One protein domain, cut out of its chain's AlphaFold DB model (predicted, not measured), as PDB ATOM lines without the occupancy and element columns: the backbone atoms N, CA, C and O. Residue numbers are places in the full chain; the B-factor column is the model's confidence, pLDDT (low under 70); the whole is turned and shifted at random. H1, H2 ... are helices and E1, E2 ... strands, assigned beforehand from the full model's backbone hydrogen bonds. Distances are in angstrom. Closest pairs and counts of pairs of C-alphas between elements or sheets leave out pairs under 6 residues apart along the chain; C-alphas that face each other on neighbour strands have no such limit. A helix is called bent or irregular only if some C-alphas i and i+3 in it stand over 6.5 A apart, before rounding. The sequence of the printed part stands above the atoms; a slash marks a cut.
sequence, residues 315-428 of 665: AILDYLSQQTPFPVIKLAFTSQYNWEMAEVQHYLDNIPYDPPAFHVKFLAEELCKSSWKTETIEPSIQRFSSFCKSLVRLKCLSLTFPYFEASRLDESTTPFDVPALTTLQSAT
ATOM      1  N   ALA A 315      21.997  49.268 -14.466       38.97
ATOM      2  CA  ALA A 315      22.434  49.754 -15.785       38.97
ATOM      3  C   ALA A 315      21.299  49.822 -16.832       38.97
ATOM      4  O   ALA A 315      21.392  50.568 -17.803       38.97
ATOM      5  N   ILE A 316      20.215  49.065 -16.630       44.81
ATOM      6  CA  ILE A 316      19.023  49.084 -17.486       44.81
ATOM      7  C   ILE A 316      18.199  50.371 -17.286       44.81
ATOM      8  O   ILE A 316      17.629  50.872 -18.252       44.81
ATOM      9  N   LEU A 317      18.143  50.935 -16.072       46.62
ATOM     10  CA  LEU A 317      17.299  52.098 -15.751       46.62
ATOM     11  C   LEU A 317      17.791  53.387 -16.420       46.62
ATOM     12  O   LEU A 317      16.981  54.174 -16.905       46.62
ATOM     13  N   ASP A 318      19.108  53.566 -16.505       40.69
ATOM     14  CA  ASP A 318      19.725  54.766 -17.082       40.69
ATOM     15  C   ASP A 318      19.425  54.890 -18.591       40.69
ATOM     16  O   ASP A 318      19.131  55.977 -19.090       40.69
ATOM     17  N   TYR A 319      19.376  53.757 -19.307       43.66
ATOM     18  CA  TYR A 319      18.965  53.696 -20.716       43.66
ATOM     19  C   TYR A 319      17.490  54.057 -20.933       43.66
ATOM     20  O   TYR A 319      17.151  54.665 -21.949       43.66
ATOM     21  N   LEU A 320      16.607  53.719 -19.984       46.22
ATOM     22  CA  LEU A 320      15.186  54.052 -20.101       46.22
ATOM     23  C   LEU A 320      14.984  55.576 -20.121       46.22
ATOM     24  O   LEU A 320      14.221  56.059 -20.947       46.22
ATOM     25  N   SER A 321      15.725  56.342 -19.310       46.25
ATOM     26  CA  SER A 321      15.556  57.803 -19.128       46.25
ATOM     27  C   SER A 321      15.424  58.659 -20.406       46.25
ATOM     28  O   SER A 321      14.893  59.768 -20.345       46.25
ATOM     29  N   GLN A 322      15.876  58.158 -21.561       47.06
ATOM     30  CA  GLN A 322      15.942  58.877 -22.836       47.06
ATOM     31  C   GLN A 322      14.742  58.645 -23.782       47.06
ATOM     32  O   GLN A 322      14.717  59.241 -24.860       47.06
ATOM     33  N   GLN A 323      13.746  57.818 -23.425       47.53
ATOM     34  CA  GLN A 323      12.529  57.624 -24.239       47.53
ATOM     35  C   GLN A 323      11.225  58.025 -23.521       47.53
ATOM     36  O   GLN A 323      11.129  58.077 -22.298       47.53
ATOM     37  N   THR A 324      10.205  58.352 -24.321       49.00
ATOM     38  CA  THR A 324       8.880  58.830 -23.881       49.00
ATOM     39  C   THR A 324       8.066  57.758 -23.138       49.00
ATOM     40  O   THR A 324       8.254  56.566 -23.368       49.00
ATOM     41  N   PRO A 325       7.131  58.178 -22.269       53.00
ATOM     42  CA  PRO A 325       7.173  57.939 -20.830       53.00
ATOM     43  C   PRO A 325       6.963  56.474 -20.432       53.00
ATOM     44  O   PRO A 325       6.087  55.789 -20.957       53.00
ATOM     45  N   PHE A 326       7.688  56.031 -19.403       56.00
ATOM     46  CA  PHE A 326       7.550  54.686 -18.844       56.00
ATOM     47  C   PHE A 326       6.218  54.536 -18.108       56.00
ATOM     48  O   PHE A 326       6.025  55.173 -17.070       56.00
ATOM     49  N   PRO A 327       5.293  53.681 -18.591       72.06
ATOM     50  CA  PRO A 327       3.999  53.533 -17.944       72.06
ATOM     51  C   PRO A 327       4.145  52.853 -16.580       72.06
ATOM     52  O   PRO A 327       3.479  53.261 -15.627       72.06
ATOM     53  N   VAL A 328       5.029  51.848 -16.469       80.25
ATOM     54  CA  VAL A 328       5.342  51.148 -15.215       80.25
ATOM     55  C   VAL A 328       6.794  50.647 -15.188       80.25
ATOM     56  O   VAL A 328       7.268  50.082 -16.170       80.25
ATOM     57  N   ILE A 329       7.473  50.783 -14.045       86.81
ATOM     58  CA  ILE A 329       8.797  50.210 -13.746       86.81
ATOM     59  C   ILE A 329       8.647  49.069 -12.725       86.81
ATOM     60  O   ILE A 329       7.857  49.168 -11.786       86.81
ATOM     61  N   LYS A 330       9.410  47.979 -12.877       88.25
ATOM     62  CA  LYS A 330       9.487  46.882 -11.892       88.25
ATOM     63  C   LYS A 330      10.680  47.116 -10.957       88.25
ATOM     64  O   LYS A 330      11.810  47.156 -11.425       88.25
ATOM     65  N   LEU A 331      10.425  47.251  -9.655       88.50
ATOM     66  CA  LEU A 331      11.440  47.414  -8.609       88.50
ATOM     67  C   LEU A 331      11.497  46.167  -7.723       88.50
ATOM     68  O   LEU A 331      10.462  45.667  -7.274       88.50
ATOM     69  N   ALA A 332      12.710  45.693  -7.449       87.75
ATOM     70  CA  ALA A 332      12.980  44.603  -6.523       87.75
ATOM     71  C   ALA A 332      13.874  45.117  -5.387       87.75
ATOM     72  O   ALA A 332      14.987  45.555  -5.657       87.75
ATOM     73  N   PHE A 333      13.381  45.072  -4.148       85.00
ATOM     74  CA  PHE A 333      14.101  45.546  -2.960       85.00
ATOM     75  C   PHE A 333      14.627  44.377  -2.123       85.00
ATOM     76  O   PHE A 333      13.951  43.351  -1.978       85.00
ATOM     77  N   THR A 334      15.828  44.546  -1.574       83.25
ATOM     78  CA  THR A 334      16.539  43.575  -0.733       83.25
ATOM     79  C   THR A 334      16.366  43.919   0.755       83.25
ATOM     80  O   THR A 334      15.326  44.433   1.168       83.25
ATOM     81  N   SER A 335      17.369  43.631   1.593       76.06
ATOM     82  CA  SER A 335      17.448  44.164   2.959       76.06
ATOM     83  C   SER A 335      17.989  45.605   3.033       76.06
ATOM     84  O   SER A 335      17.879  46.249   4.080       76.06
ATOM     85  N   GLN A 336      18.558  46.138   1.943       81.88
ATOM     86  CA  GLN A 336      19.324  47.396   1.921       81.88
ATOM     87  C   GLN A 336      18.472  48.660   1.695       81.88
ATOM     88  O   GLN A 336      18.966  49.693   1.235       81.88
ATOM     89  N   TYR A 337      17.201  48.593   2.097       83.44
ATOM     90  CA  TYR A 337      16.130  49.573   1.904       83.44
ATOM     91  C   TYR A 337      16.523  51.051   1.794       83.44
ATOM     92  O   TYR A 337      16.081  51.740   0.879       83.44
ATOM     93  N   ASN A 338      17.299  51.575   2.748       84.56
ATOM     94  CA  ASN A 338      17.616  53.005   2.806       84.56
ATOM     95  C   ASN A 338      18.504  53.456   1.638       84.56
ATOM     96  O   ASN A 338      18.387  54.598   1.204       84.56
ATOM     97  N   TRP A 339      19.394  52.584   1.159       87.19
ATOM     98  CA  TRP A 339      20.272  52.866   0.027       87.19
ATOM     99  C   TRP A 339      19.515  52.689  -1.293       87.19
ATOM    100  O   TRP A 339      19.437  53.632  -2.074       87.19
ATOM    101  N   GLU A 340      18.842  51.549  -1.472       88.31
ATOM    102  CA  GLU A 340      18.034  51.255  -2.666       88.31
ATOM    103  C   GLU A 340      16.956  52.323  -2.913       88.31
ATOM    104  O   GLU A 340      16.729  52.750  -4.042       88.31
ATOM    105  N   MET A 341      16.298  52.799  -1.850       89.88
ATOM    106  CA  MET A 341      15.265  53.828  -1.960       89.88
ATOM    107  C   MET A 341      15.840  55.232  -2.186       89.88
ATOM    108  O   MET A 341      15.185  56.054  -2.822       89.88
ATOM    109  N   ALA A 342      17.054  55.517  -1.702       89.69
ATOM    110  CA  ALA A 342      17.751  56.762  -2.023       89.69
ATOM    111  C   ALA A 342      18.199  56.789  -3.494       89.69
ATOM    112  O   ALA A 342      18.114  57.835  -4.131       89.69
ATOM    113  N   GLU A 343      18.603  55.644  -4.053       88.44
ATOM    114  CA  GLU A 343      18.908  55.494  -5.479       88.44
ATOM    115  C   GLU A 343      17.644  55.632  -6.348       88.44
ATOM    116  O   GLU A 343      17.629  56.427  -7.287       88.44
ATOM    117  N   VAL A 344      16.536  54.969  -5.987       89.94
ATOM    118  CA  VAL A 344      15.235  55.151  -6.667       89.94
ATOM    119  C   VAL A 344      14.756  56.607  -6.598       89.94
ATOM    120  O   VAL A 344      14.261  57.127  -7.600       89.94
ATOM    121  N   GLN A 345      14.926  57.291  -5.460       89.69
ATOM    122  CA  GLN A 345      14.602  58.716  -5.343       89.69
ATOM    123  C   GLN A 345      15.529  59.581  -6.210       89.69
ATOM    124  O   GLN A 345      15.039  60.473  -6.889       89.69
ATOM    125  N   HIS A 346      16.833  59.288  -6.267       88.62
ATOM    126  CA  HIS A 346      17.771  60.014  -7.128       88.62
ATOM    127  C   HIS A 346      17.400  59.904  -8.615       88.62
ATOM    128  O   HIS A 346      17.406  60.908  -9.322       88.62
ATOM    129  N   TYR A 347      17.012  58.714  -9.087       84.69
ATOM    130  CA  TYR A 347      16.495  58.553 -10.448       84.69
ATOM    131  C   TYR A 347      15.193  59.336 -10.671       84.69
ATOM    132  O   TYR A 347      15.046  59.976 -11.709       84.69
ATOM    133  N   LEU A 348      14.270  59.333  -9.704       85.88
ATOM    134  CA  LEU A 348      13.018  60.095  -9.782       85.88
ATOM    135  C   LEU A 348      13.236  61.612  -9.824       85.88
ATOM    136  O   LEU A 348      12.592  62.285 -10.622       85.88
ATOM    137  N   ASP A 349      14.163  62.135  -9.021       87.19
ATOM    138  CA  ASP A 349      14.499  63.565  -8.968       87.19
ATOM    139  C   ASP A 349      15.137  64.069 -10.282       87.19
ATOM    140  O   ASP A 349      15.102  65.265 -10.571       87.19
ATOM    141  N   ASN A 350      15.691  63.158 -11.095       84.56
ATOM    142  CA  ASN A 350      16.277  63.445 -12.408       84.56
ATOM    143  C   ASN A 350      15.281  63.312 -13.585       84.56
ATOM    144  O   ASN A 350      15.631  63.681 -14.709       84.56
ATOM    145  N   ILE A 351      14.062  62.791 -13.382       81.31
ATOM    146  CA  ILE A 351      13.061  62.628 -14.457       81.31
ATOM    147  C   ILE A 351      12.286  63.949 -14.654       81.31
ATOM    148  O   ILE A 351      11.599  64.393 -13.737       81.31
ATOM    149  N   PRO A 352      12.313  64.581 -15.847       77.44
ATOM    150  CA  PRO A 352      11.709  65.902 -16.079       77.44
ATOM    151  C   PRO A 352      10.188  65.869 -16.357       77.44
ATOM    152  O   PRO A 352       9.638  66.821 -16.912       77.44
ATOM    153  N   TYR A 353       9.508  64.775 -16.008       80.12
ATOM    154  CA  TYR A 353       8.098  64.494 -16.312       80.12
ATOM    155  C   TYR A 353       7.393  63.858 -15.102       80.12
ATOM    156  O   TYR A 353       8.029  63.583 -14.086       80.12
ATOM    157  N   ASP A 354       6.084  63.599 -15.208       78.81
ATOM    158  CA  ASP A 354       5.331  62.881 -14.169       78.81
ATOM    159  C   ASP A 354       6.026  61.558 -13.782       78.81
ATOM    160  O   ASP A 354       6.405  60.782 -14.670       78.81
ATOM    161  N   PRO A 355       6.170  61.254 -12.478       79.62
ATOM    162  CA  PRO A 355       6.895  60.074 -12.036       79.62
ATOM    163  C   PRO A 355       6.194  58.781 -12.500       79.62
ATOM    164  O   PRO A 355       4.961  58.670 -12.401       79.62
ATOM    165  N   PRO A 356       6.958  57.781 -12.982       85.25
ATOM    166  CA  PRO A 356       6.406  56.526 -13.480       85.25
ATOM    167  C   PRO A 356       5.646  55.761 -12.391       85.25
ATOM    168  O   PRO A 356       5.823  55.967 -11.188       85.25
ATOM    169  N   ALA A 357       4.772  54.851 -12.818       86.06
ATOM    170  CA  ALA A 357       4.128  53.926 -11.895       86.06
ATOM    171  C   ALA A 357       5.066  52.751 -11.557       86.06
ATOM    172  O   ALA A 357       6.002  52.465 -12.303       86.06
ATOM    173  N   PHE A 358       4.820  52.046 -10.451       85.38
ATOM    174  CA  PHE A 358       5.749  51.034  -9.939       85.38
ATOM    175  C   PHE A 358       5.091  49.694  -9.606       85.38
ATOM    176  O   PHE A 358       4.079  49.632  -8.912       85.38
ATOM    177  N   HIS A 359       5.720  48.605 -10.039       86.19
ATOM    178  CA  HIS A 359       5.485  47.249  -9.552       86.19
ATOM    179  C   HIS A 359       6.578  46.904  -8.538       86.19
ATOM    180  O   HIS A 359       7.735  46.739  -8.917       86.19
ATOM    181  N   VAL A 360       6.226  46.801  -7.257       85.06
ATOM    182  CA  VAL A 360       7.174  46.612  -6.152       85.06
ATOM    183  C   VAL A 360       7.162  45.162  -5.680       85.06
ATOM    184  O   VAL A 360       6.118  44.619  -5.312       85.06
ATOM    185  N   LYS A 361       8.340  44.540  -5.647       85.94
ATOM    186  CA  LYS A 361       8.569  43.198  -5.105       85.94
ATOM    187  C   LYS A 361       9.647  43.259  -4.025       85.94
ATOM    188  O   LYS A 361      10.722  43.798  -4.258       85.94
ATOM    189  N   PHE A 362       9.392  42.658  -2.870       77.50
ATOM    190  CA  PHE A 362      10.430  42.410  -1.869       77.50
ATOM    191  C   PHE A 362      11.088  41.046  -2.128       77.50
ATOM    192  O   PHE A 362      10.423  40.092  -2.547       77.50
ATOM    193  N   LEU A 363      12.397  40.934  -1.897       72.88
ATOM    194  CA  LEU A 363      13.153  39.694  -2.079       72.88
ATOM    195  C   LEU A 363      13.322  38.954  -0.741       72.88
ATOM    196  O   LEU A 363      13.796  39.508   0.246       72.88
ATOM    197  N   ALA A 364      12.903  37.686  -0.716       52.34
ATOM    198  CA  ALA A 364      12.676  36.905   0.504       52.34
ATOM    199  C   ALA A 364      13.902  36.733   1.406       52.34
ATOM    200  O   ALA A 364      13.806  36.781   2.631       52.34
ATOM    201  N   GLU A 365      15.046  36.421   0.799       53.06
ATOM    202  CA  GLU A 365      16.068  35.645   1.501       53.06
ATOM    203  C   GLU A 365      16.919  36.473   2.465       53.06
ATOM    204  O   GLU A 365      17.438  35.925   3.437       53.06
ATOM    205  N   GLU A 366      17.015  37.784   2.245       49.38
ATOM    206  CA  GLU A 366      17.825  38.680   3.074       49.38
ATOM    207  C   GLU A 366      17.098  39.230   4.308       49.38
ATOM    208  O   GLU A 366      17.749  39.687   5.250       49.38
ATOM    209  N   LEU A 367      15.760  39.185   4.331       52.31
ATOM    210  CA  LEU A 367      14.979  39.827   5.390       52.31
ATOM    211  C   LEU A 367      15.105  39.125   6.746       52.31
ATOM    212  O   LEU A 367      15.284  39.795   7.758       52.31
ATOM    213  N   CYS A 368      15.052  37.790   6.777       50.38
ATOM    214  CA  CYS A 368      14.989  37.031   8.039       50.38
ATOM    215  C   CYS A 368      16.246  36.209   8.362       50.38
ATOM    216  O   CYS A 368      16.424  35.771   9.501       50.38
ATOM    217  N   LYS A 369      17.102  35.905   7.373       50.59
ATOM    218  CA  LYS A 369      18.103  34.833   7.535       50.59
ATOM    219  C   LYS A 369      19.355  35.247   8.319       50.59
ATOM    220  O   LYS A 369      19.904  34.394   9.016       50.59
ATOM    221  N   SER A 370      19.774  36.513   8.251       46.78
ATOM    222  CA  SER A 370      21.026  37.010   8.860       46.78
ATOM    223  C   SER A 370      20.847  38.293   9.682       46.78
ATOM    224  O   SER A 370      21.048  38.270  10.893       46.78
ATOM    225  N   SER A 371      20.435  39.388   9.040       50.50
ATOM    226  CA  SER A 371      20.375  40.755   9.590       50.50
ATOM    227  C   SER A 371      19.684  40.848  10.961       50.50
ATOM    228  O   SER A 371      20.300  41.259  11.947       50.50
ATOM    229  N   TRP A 372      18.441  40.364  11.065       56.50
ATOM    230  CA  TRP A 372      17.630  40.431  12.292       56.50
ATOM    231  C   TRP A 372      18.113  39.496  13.418       56.50
ATOM    232  O   TRP A 372      17.548  39.519  14.511       56.50
ATOM    233  N   LYS A 373      19.118  38.641  13.176       57.66
ATOM    234  CA  LYS A 373      19.673  37.717  14.186       57.66
ATOM    235  C   LYS A 373      20.921  38.260  14.883       57.66
ATOM    236  O   LYS A 373      21.295  37.720  15.919       57.66
ATOM    237  N   THR A 374      21.555  39.297  14.331       58.81
ATOM    238  CA  THR A 374      22.808  39.871  14.854       58.81
ATOM    239  C   THR A 374      22.706  41.341  15.243       58.81
ATOM    240  O   THR A 374      23.422  41.769  16.143       58.81
ATOM    241  N   GLU A 375      21.841  42.122  14.591       61.75
ATOM    242  CA  GLU A 375      21.516  43.475  15.053       61.75
ATOM    243  C   GLU A 375      20.402  43.446  16.108       61.75
ATOM    244  O   GLU A 375      19.638  42.483  16.204       61.75
ATOM    245  N   THR A 376      20.268  44.526  16.884       71.50
ATOM    246  CA  THR A 376      19.028  44.765  17.628       71.50
ATOM    247  C   THR A 376      17.866  44.960  16.656       71.50
ATOM    248  O   THR A 376      18.025  45.432  15.526       71.50
ATOM    249  N   ILE A 377      16.675  44.564  17.094       76.00
ATOM    250  CA  ILE A 377      15.501  44.483  16.230       76.00
ATOM    251  C   ILE A 377      14.915  45.871  15.909       76.00
ATOM    252  O   ILE A 377      14.484  46.116  14.780       76.00
ATOM    253  N   GLU A 378      14.986  46.811  16.858       82.94
ATOM    254  CA  GLU A 378      14.490  48.187  16.727       82.94
ATOM    255  C   GLU A 378      15.068  48.925  15.496       82.94
ATOM    256  O   GLU A 378      14.266  49.390  14.682       82.94
ATOM    257  N   PRO A 379      16.402  48.996  15.262       82.75
ATOM    258  CA  PRO A 379      16.965  49.562  14.032       82.75
ATOM    259  C   PRO A 379      16.400  48.969  12.739       82.75
ATOM    260  O   PRO A 379      16.093  49.717  11.812       82.75
ATOM    261  N   SER A 380      16.237  47.645  12.659       78.44
ATOM    262  CA  SER A 380      15.725  46.986  11.448       78.44
ATOM    263  C   SER A 380      14.265  47.358  11.175       78.44
ATOM    264  O   SER A 380      13.913  47.708  10.046       78.44
ATOM    265  N   ILE A 381      13.430  47.390  12.219       81.12
ATOM    266  CA  ILE A 381      12.031  47.831  12.129       81.12
ATOM    267  C   ILE A 381      11.937  49.327  11.803       81.12
ATOM    268  O   ILE A 381      11.093  49.727  11.002       81.12
ATOM    269  N   GLN A 382      12.819  50.164  12.357       86.56
ATOM    270  CA  GLN A 382      12.847  51.596  12.065       86.56
ATOM    271  C   GLN A 382      13.248  51.876  10.606       86.56
ATOM    272  O   GLN A 382      12.600  52.697   9.953       86.56
ATOM    273  N   ARG A 383      14.249  51.161  10.062       85.12
ATOM    274  CA  ARG A 383      14.605  51.212   8.629       85.12
ATOM    275  C   ARG A 383      13.417  50.803   7.757       85.12
ATOM    276  O   ARG A 383      13.034  51.556   6.870       85.12
ATOM    277  N   PHE A 384      12.781  49.666   8.049       85.50
ATOM    278  CA  PHE A 384      11.636  49.172   7.277       85.50
ATOM    279  C   PHE A 384      10.409  50.106   7.354       85.50
ATOM    280  O   PHE A 384       9.775  50.387   6.340       85.50
ATOM    281  N   SER A 385      10.119  50.685   8.523       89.06
ATOM    282  CA  SER A 385       9.082  51.717   8.689       89.06
ATOM    283  C   SER A 385       9.397  52.976   7.867       89.06
ATOM    284  O   SER A 385       8.529  53.493   7.164       89.06
ATOM    285  N   SER A 386      10.653  53.442   7.879       90.12
ATOM    286  CA  SER A 386      11.116  54.577   7.064       90.12
ATOM    287  C   SER A 386      11.044  54.290   5.557       90.12
ATOM    288  O   SER A 386      10.667  55.163   4.769       90.12
ATOM    289  N   PHE A 387      11.348  53.055   5.156       90.00
ATOM    290  CA  PHE A 387      11.214  52.583   3.784       90.00
ATOM    291  C   PHE A 387       9.757  52.609   3.323       90.00
ATOM    292  O   PHE A 387       9.439  53.288   2.351       90.00
ATOM    293  N   CYS A 388       8.843  51.963   4.052       90.31
ATOM    294  CA  CYS A 388       7.436  51.919   3.658       90.31
ATOM    295  C   CYS A 388       6.782  53.317   3.676       90.31
ATOM    296  O   CYS A 388       5.970  53.621   2.804       90.31
ATOM    297  N   LYS A 389       7.203  54.221   4.579       92.19
ATOM    298  CA  LYS A 389       6.818  55.652   4.553       92.19
ATOM    299  C   LYS A 389       7.285  56.382   3.297       92.19
ATOM    300  O   LYS A 389       6.587  57.272   2.815       92.19
ATOM    301  N   SER A 390       8.451  56.015   2.775       91.31
ATOM    302  CA  SER A 390       8.959  56.535   1.505       91.31
ATOM    303  C   SER A 390       8.204  55.912   0.326       91.31
ATOM    304  O   SER A 390       7.830  56.625  -0.599       91.31
ATOM    305  N   LEU A 391       7.883  54.615   0.395       90.62
ATOM    306  CA  LEU A 391       7.162  53.876  -0.646       90.62
ATOM    307  C   LEU A 391       5.754  54.429  -0.910       90.62
ATOM    308  O   LEU A 391       5.307  54.428  -2.052       90.62
ATOM    309  N   VAL A 392       5.081  54.969   0.114       91.31
ATOM    310  CA  VAL A 392       3.776  55.650  -0.026       91.31
ATOM    311  C   VAL A 392       3.836  56.892  -0.927       91.31
ATOM    312  O   VAL A 392       2.817  57.284  -1.492       91.31
ATOM    313  N   ARG A 393       5.015  57.498  -1.116       90.00
ATOM    314  CA  ARG A 393       5.202  58.617  -2.057       90.00
ATOM    315  C   ARG A 393       5.223  58.159  -3.518       90.00
ATOM    316  O   ARG A 393       5.077  58.989  -4.408       90.00
ATOM    317  N   LEU A 394       5.410  56.860  -3.767       89.56
ATOM    318  CA  LEU A 394       5.468  56.284  -5.106       89.56
ATOM    319  C   LEU A 394       4.089  55.799  -5.569       89.56
ATOM    320  O   LEU A 394       3.273  55.301  -4.791       89.56
ATOM    321  N   LYS A 395       3.855  55.870  -6.882       91.06
ATOM    322  CA  LYS A 395       2.652  55.359  -7.555       91.06
ATOM    323  C   LYS A 395       2.713  53.827  -7.691       91.06
ATOM    324  O   LYS A 395       2.871  53.284  -8.783       91.06
ATOM    325  N   CYS A 396       2.651  53.136  -6.559       92.81
ATOM    326  CA  CYS A 396       2.762  51.685  -6.450       92.81
ATOM    327  C   CYS A 396       1.483  50.984  -6.951       92.81
ATOM    328  O   CYS A 396       0.452  51.016  -6.287       92.81
ATOM    329  N   LEU A 397       1.548  50.342  -8.122       93.31
ATOM    330  CA  LEU A 397       0.448  49.581  -8.730       93.31
ATOM    331  C   LEU A 397       0.387  48.130  -8.255       93.31
ATOM    332  O   LEU A 397      -0.695  47.542  -8.246       93.31
ATOM    333  N   SER A 398       1.520  47.532  -7.881       93.62
ATOM    334  CA  SER A 398       1.520  46.207  -7.262       93.62
ATOM    335  C   SER A 398       2.529  46.077  -6.143       93.62
ATOM    336  O   SER A 398       3.616  46.638  -6.223       93.62
ATOM    337  N   LEU A 399       2.186  45.258  -5.151       92.56
ATOM    338  CA  LEU A 399       3.028  44.979  -3.997       92.56
ATOM    339  C   LEU A 399       3.112  43.470  -3.769       92.56
ATOM    340  O   LEU A 399       2.096  42.838  -3.492       92.56
ATOM    341  N   THR A 400       4.308  42.896  -3.885       90.69
ATOM    342  CA  THR A 400       4.561  41.477  -3.607       90.69
ATOM    343  C   THR A 400       5.463  41.334  -2.393       90.69
ATOM    344  O   THR A 400       6.671  41.571  -2.482       90.69
ATOM    345  N   PHE A 401       4.882  40.900  -1.275       83.81
ATOM    346  CA  PHE A 401       5.643  40.373  -0.149       83.81
ATOM    347  C   PHE A 401       6.031  38.915  -0.420       83.81
ATOM    348  O   PHE A 401       5.188  38.153  -0.890       83.81
ATOM    349  N   PRO A 402       7.280  38.514  -0.136       76.88
ATOM    350  CA  PRO A 402       7.704  37.124  -0.108       76.88
ATOM    351  C   PRO A 402       7.154  36.407   1.131       76.88
ATOM    352  O   PRO A 402       6.648  37.038   2.052       76.88
ATOM    353  N   TYR A 403       7.318  35.088   1.177       74.38
ATOM    354  CA  TYR A 403       7.207  34.338   2.424       74.38
ATOM    355  C   TYR A 403       8.385  34.722   3.335       74.38
ATOM    356  O   TYR A 403       9.542  34.469   2.979       74.38
ATOM    357  N   PHE A 404       8.113  35.368   4.473       74.31
ATOM    358  CA  PHE A 404       9.130  35.758   5.452       74.31
ATOM    359  C   PHE A 404       8.563  35.775   6.880       74.31
ATOM    360  O   PHE A 404       7.406  36.126   7.096       74.31
ATOM    361  N   GLU A 405       9.384  35.381   7.855       70.19
ATOM    362  CA  GLU A 405       9.020  35.331   9.276       70.19
ATOM    363  C   GLU A 405       9.096  36.743   9.877       70.19
ATOM    364  O   GLU A 405      10.185  37.275  10.112       70.19
ATOM    365  N   ALA A 406       7.937  37.359  10.102       72.50
ATOM    366  CA  ALA A 406       7.800  38.710  10.633       72.50
ATOM    367  C   ALA A 406       7.256  38.764  12.065       72.50
ATOM    368  O   ALA A 406       7.143  39.870  12.571       72.50
ATOM    369  N   SER A 407       6.956  37.646  12.733       75.62
ATOM    370  CA  SER A 407       6.535  37.563  14.155       75.62
ATOM    371  C   SER A 407       7.195  38.623  15.063       75.62
ATOM    372  O   SER A 407       6.543  39.403  15.757       75.62
ATOM    373  N   ARG A 408       8.516  38.739  14.924       73.25
ATOM    374  CA  ARG A 408       9.425  39.744  15.492       73.25
ATOM    375  C   ARG A 408       8.984  41.221  15.381       73.25
ATOM    376  O   ARG A 408       9.231  41.995  16.304       73.25
ATOM    377  N   LEU A 409       8.302  41.642  14.312       76.06
ATOM    378  CA  LEU A 409       7.760  43.007  14.161       76.06
ATOM    379  C   LEU A 409       6.783  43.386  15.278       76.06
ATOM    380  O   LEU A 409       6.696  44.568  15.624       76.06
ATOM    381  N   ASP A 410       6.081  42.406  15.849       81.69
ATOM    382  CA  ASP A 410       5.100  42.615  16.911       81.69
ATOM    383  C   ASP A 410       5.751  42.671  18.306       81.69
ATOM    384  O   ASP A 410       5.245  43.378  19.179       81.69
ATOM    385  N   GLU A 411       6.899  42.005  18.492       82.56
ATOM    386  CA  GLU A 411       7.677  41.985  19.745       82.56
ATOM    387  C   GLU A 411       8.278  43.357  20.100       82.56
ATOM    388  O   GLU A 411       8.409  43.699  21.276       82.56
ATOM    389  N   SER A 412       8.661  44.156  19.097       80.62
ATOM    390  CA  SER A 412       9.393  45.408  19.330       80.62
ATOM    391  C   SER A 412       8.524  46.519  19.921       80.62
ATOM    392  O   SER A 412       7.356  46.698  19.567       80.62
ATOM    393  N   THR A 413       9.131  47.364  20.755       84.38
ATOM    394  CA  THR A 413       8.503  48.588  21.283       84.38
ATOM    395  C   THR A 413       8.386  49.716  20.247       84.38
ATOM    396  O   THR A 413       7.673  50.691  20.483       84.38
ATOM    397  N   THR A 414       9.042  49.595  19.086       84.12
ATOM    398  CA  THR A 414       9.004  50.615  18.023       84.12
ATOM    399  C   THR A 414       7.636  50.636  17.322       84.12
ATOM    400  O   THR A 414       7.213  49.601  16.803       84.12
ATOM    401  N   PRO A 415       6.937  51.787  17.235       84.81
ATOM    402  CA  PRO A 415       5.624  51.859  16.596       84.81
ATOM    403  C   PRO A 415       5.721  51.734  15.068       84.81
ATOM    404  O   PRO A 415       6.308  52.583  14.389       84.81
ATOM    405  N   PHE A 416       5.071  50.713  14.502       87.06
ATOM    406  CA  PHE A 416       4.930  50.530  13.051       87.06
ATOM    407  C   PHE A 416       3.792  51.393  12.464       87.06
ATOM    408  O   PHE A 416       2.891  50.914  11.780       87.06
ATOM    409  N   ASP A 417       3.813  52.692  12.762       88.25
ATOM    410  CA  ASP A 417       2.858  53.655  12.208       88.25
ATOM    411  C   ASP A 417       3.284  54.061  10.793       88.25
ATOM    412  O   ASP A 417       4.092  54.974  10.626       88.25
ATOM    413  N   VAL A 418       2.798  53.340   9.780       92.06
ATOM    414  CA  VAL A 418       3.065  53.583   8.354       92.06
ATOM    415  C   VAL A 418       1.750  53.943   7.640       92.06
ATOM    416  O   VAL A 418       0.762  53.221   7.805       92.06
ATOM    417  N   PRO A 419       1.706  55.014   6.821       94.94
ATOM    418  CA  PRO A 419       0.518  55.355   6.041       94.94
ATOM    419  C   PRO A 419       0.124  54.267   5.031       94.94
ATOM    420  O   PRO A 419       0.948  53.465   4.590       94.94
ATOM    421  N   ALA A 420      -1.144  54.256   4.627       95.38
ATOM    422  CA  ALA A 420      -1.639  53.328   3.616       95.38
ATOM    423  C   ALA A 420      -1.115  53.671   2.211       95.38
ATOM    424  O   ALA A 420      -1.092  54.837   1.815       95.38
ATOM    425  N   LEU A 421      -0.786  52.645   1.424       95.12
ATOM    426  CA  LEU A 421      -0.675  52.764  -0.028       95.12
ATOM    427  C   LEU A 421      -2.082  52.940  -0.622       95.12
ATOM    428  O   LEU A 421      -3.019  52.247  -0.221       95.12
ATOM    429  N   THR A 422      -2.223  53.866  -1.571       95.75
ATOM    430  CA  THR A 422      -3.513  54.298  -2.158       95.75
ATOM    431  C   THR A 422      -3.666  53.962  -3.646       95.75
ATOM    432  O   THR A 422      -4.732  54.159  -4.225       95.75
ATOM    433  N   THR A 423      -2.602  53.477  -4.287       95.31
ATOM    434  CA  THR A 423      -2.506  53.298  -5.747       95.31
ATOM    435  C   THR A 423      -2.482  51.836  -6.204       95.31
ATOM    436  O   THR A 423      -2.446  51.583  -7.411       95.31
ATOM    437  N   LEU A 424      -2.567  50.870  -5.276       96.12
ATOM    438  CA  LEU A 424      -2.439  49.445  -5.591       96.12
ATOM    439  C   LEU A 424      -3.623  48.941  -6.424       96.12
ATOM    440  O   LEU A 424      -4.787  49.127  -6.077       96.12
ATOM    441  N   GLN A 425      -3.305  48.225  -7.495       96.50
ATOM    442  CA  GLN A 425      -4.249  47.472  -8.323       96.50
ATOM    443  C   GLN A 425      -4.070  45.957  -8.139       96.50
ATOM    444  O   GLN A 425      -5.017  45.198  -8.340       96.50
ATOM    445  N   SER A 426      -2.880  45.519  -7.717       96.56
ATOM    446  CA  SER A 426      -2.563  44.126  -7.404       96.56
ATOM    447  C   SER A 426      -1.806  44.006  -6.077       96.56
ATOM    448  O   SER A 426      -1.001  44.871  -5.730       96.56
ATOM    449  N   ALA A 427      -2.035  42.931  -5.332       95.06
ATOM    450  CA  ALA A 427      -1.266  42.600  -4.140       95.06
ATOM    451  C   ALA A 427      -0.963  41.100  -4.070       95.06
ATOM    452  O   ALA A 427      -1.792  40.264  -4.415       95.06
ATOM    453  N   THR A 428       0.225  40.755  -3.580       92.69
ATOM    454  CA  THR A 428       0.592  39.408  -3.138       92.69
ATOM    455  C   THR A 428       1.095  39.498  -1.708       92.69
ATOM    456  O   THR A 428       2.079  40.189  -1.442       92.69
TER     457      THR A 428
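AT A GLANCE: This is residues 315 to 428 of the 665 residues of an uncharacterized protein of Armillaria gallica (UniProt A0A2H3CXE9). A small, strongly twisted sheet of four parallel strands stands beside a staggered row of two longer helices, H2 and H5, that run the same way. The short helices H4 and H6 lie at one end of the long axis and H1 toward the other, while residues 412 to 425 run back from H6 to the sheet's edge strand E4. The printed part has 114 residues, with six named helices and four named strands in the order H1 E1 H2 E2 H3 H4 H5 E3 H6 E4. The sheet order is E1 E2 E3 E4, and the class is mixed, helices and strands. The whole is compact, with a radius of gyration of the C-alphas of 15.2 A, yet elongated in outline, spanning 46 by 28 by 22 A.

HOW THE PARTS SIT: H1, residues 315 to 320, is not on the sheet. E1, residues 328 to 333, is the parallel neighbour of E2, residues 357 to 362, at 23 degrees, with N 331 and O 359 2.8 A apart. H2, residues 337 to 349, is on the sheet but only grazes it, with residues 337 to 344. E1, H2 and E2 form a strand-helix-strand unit, two parallel neighbour strands with a helix between, and its crossover is right-handed. H3, residues 365 to 368, and H4, residues 371 to 374, meet only through their link. H5, residues 377 to 391, touches residues 337 to 341 of H2 at a shallow tilt of 19 degrees, the same way; the closest C-alphas, those of Tyr 337 and Phe 387, are 6.1 A apart. E3, residues 395 to 400, is parallel to E2 at 25 degrees, with N 360 and O 398 2.8 A apart; E2, H3, H4, H5 and E3 form a second unit. H6, residues 408 to 411, is close to but not clearly touching H5, with the C-alphas of Ile 381 and Leu 409 closest at 6.8 A. E4, residues 426 to 428, is parallel to E3 at 30 degrees, with N 428 and O 399 2.8 A apart; E3, H6 and E4 form a third unit, with a right-handed crossover. Every O i to N i+4 pair is within hydrogen-bond range in H2 and H5, against 1 of 2 in H1; H3, H4 and H6 are too short for such a pair.

IN THESE COORDINATES: H1 begins at C-alpha 315, (22.434, 49.754, -15.785). E1 measures 16.1 A, H2 17.8 A, E2 16.5 A, H5 21.0 A and E3 14.6 A. H3 is only just irregular: C-alphas 365 and 368 are 6.8 A apart. H5 begins at C-alpha 377, (15.501, 44.483, 16.230), and E4 ends at C-alpha 428, (0.592, 39.408, -3.138).

THE WHOLE: The two C-alphas farthest apart, those of Gln 323 and Glu 411, are 46.9 A apart. The printed part has no cut. The link from H6 to E4, 14 residues, is long. The mean pLDDT of the printed part is 78.1; residues 315 to 326 and 364 to 375 are under 70.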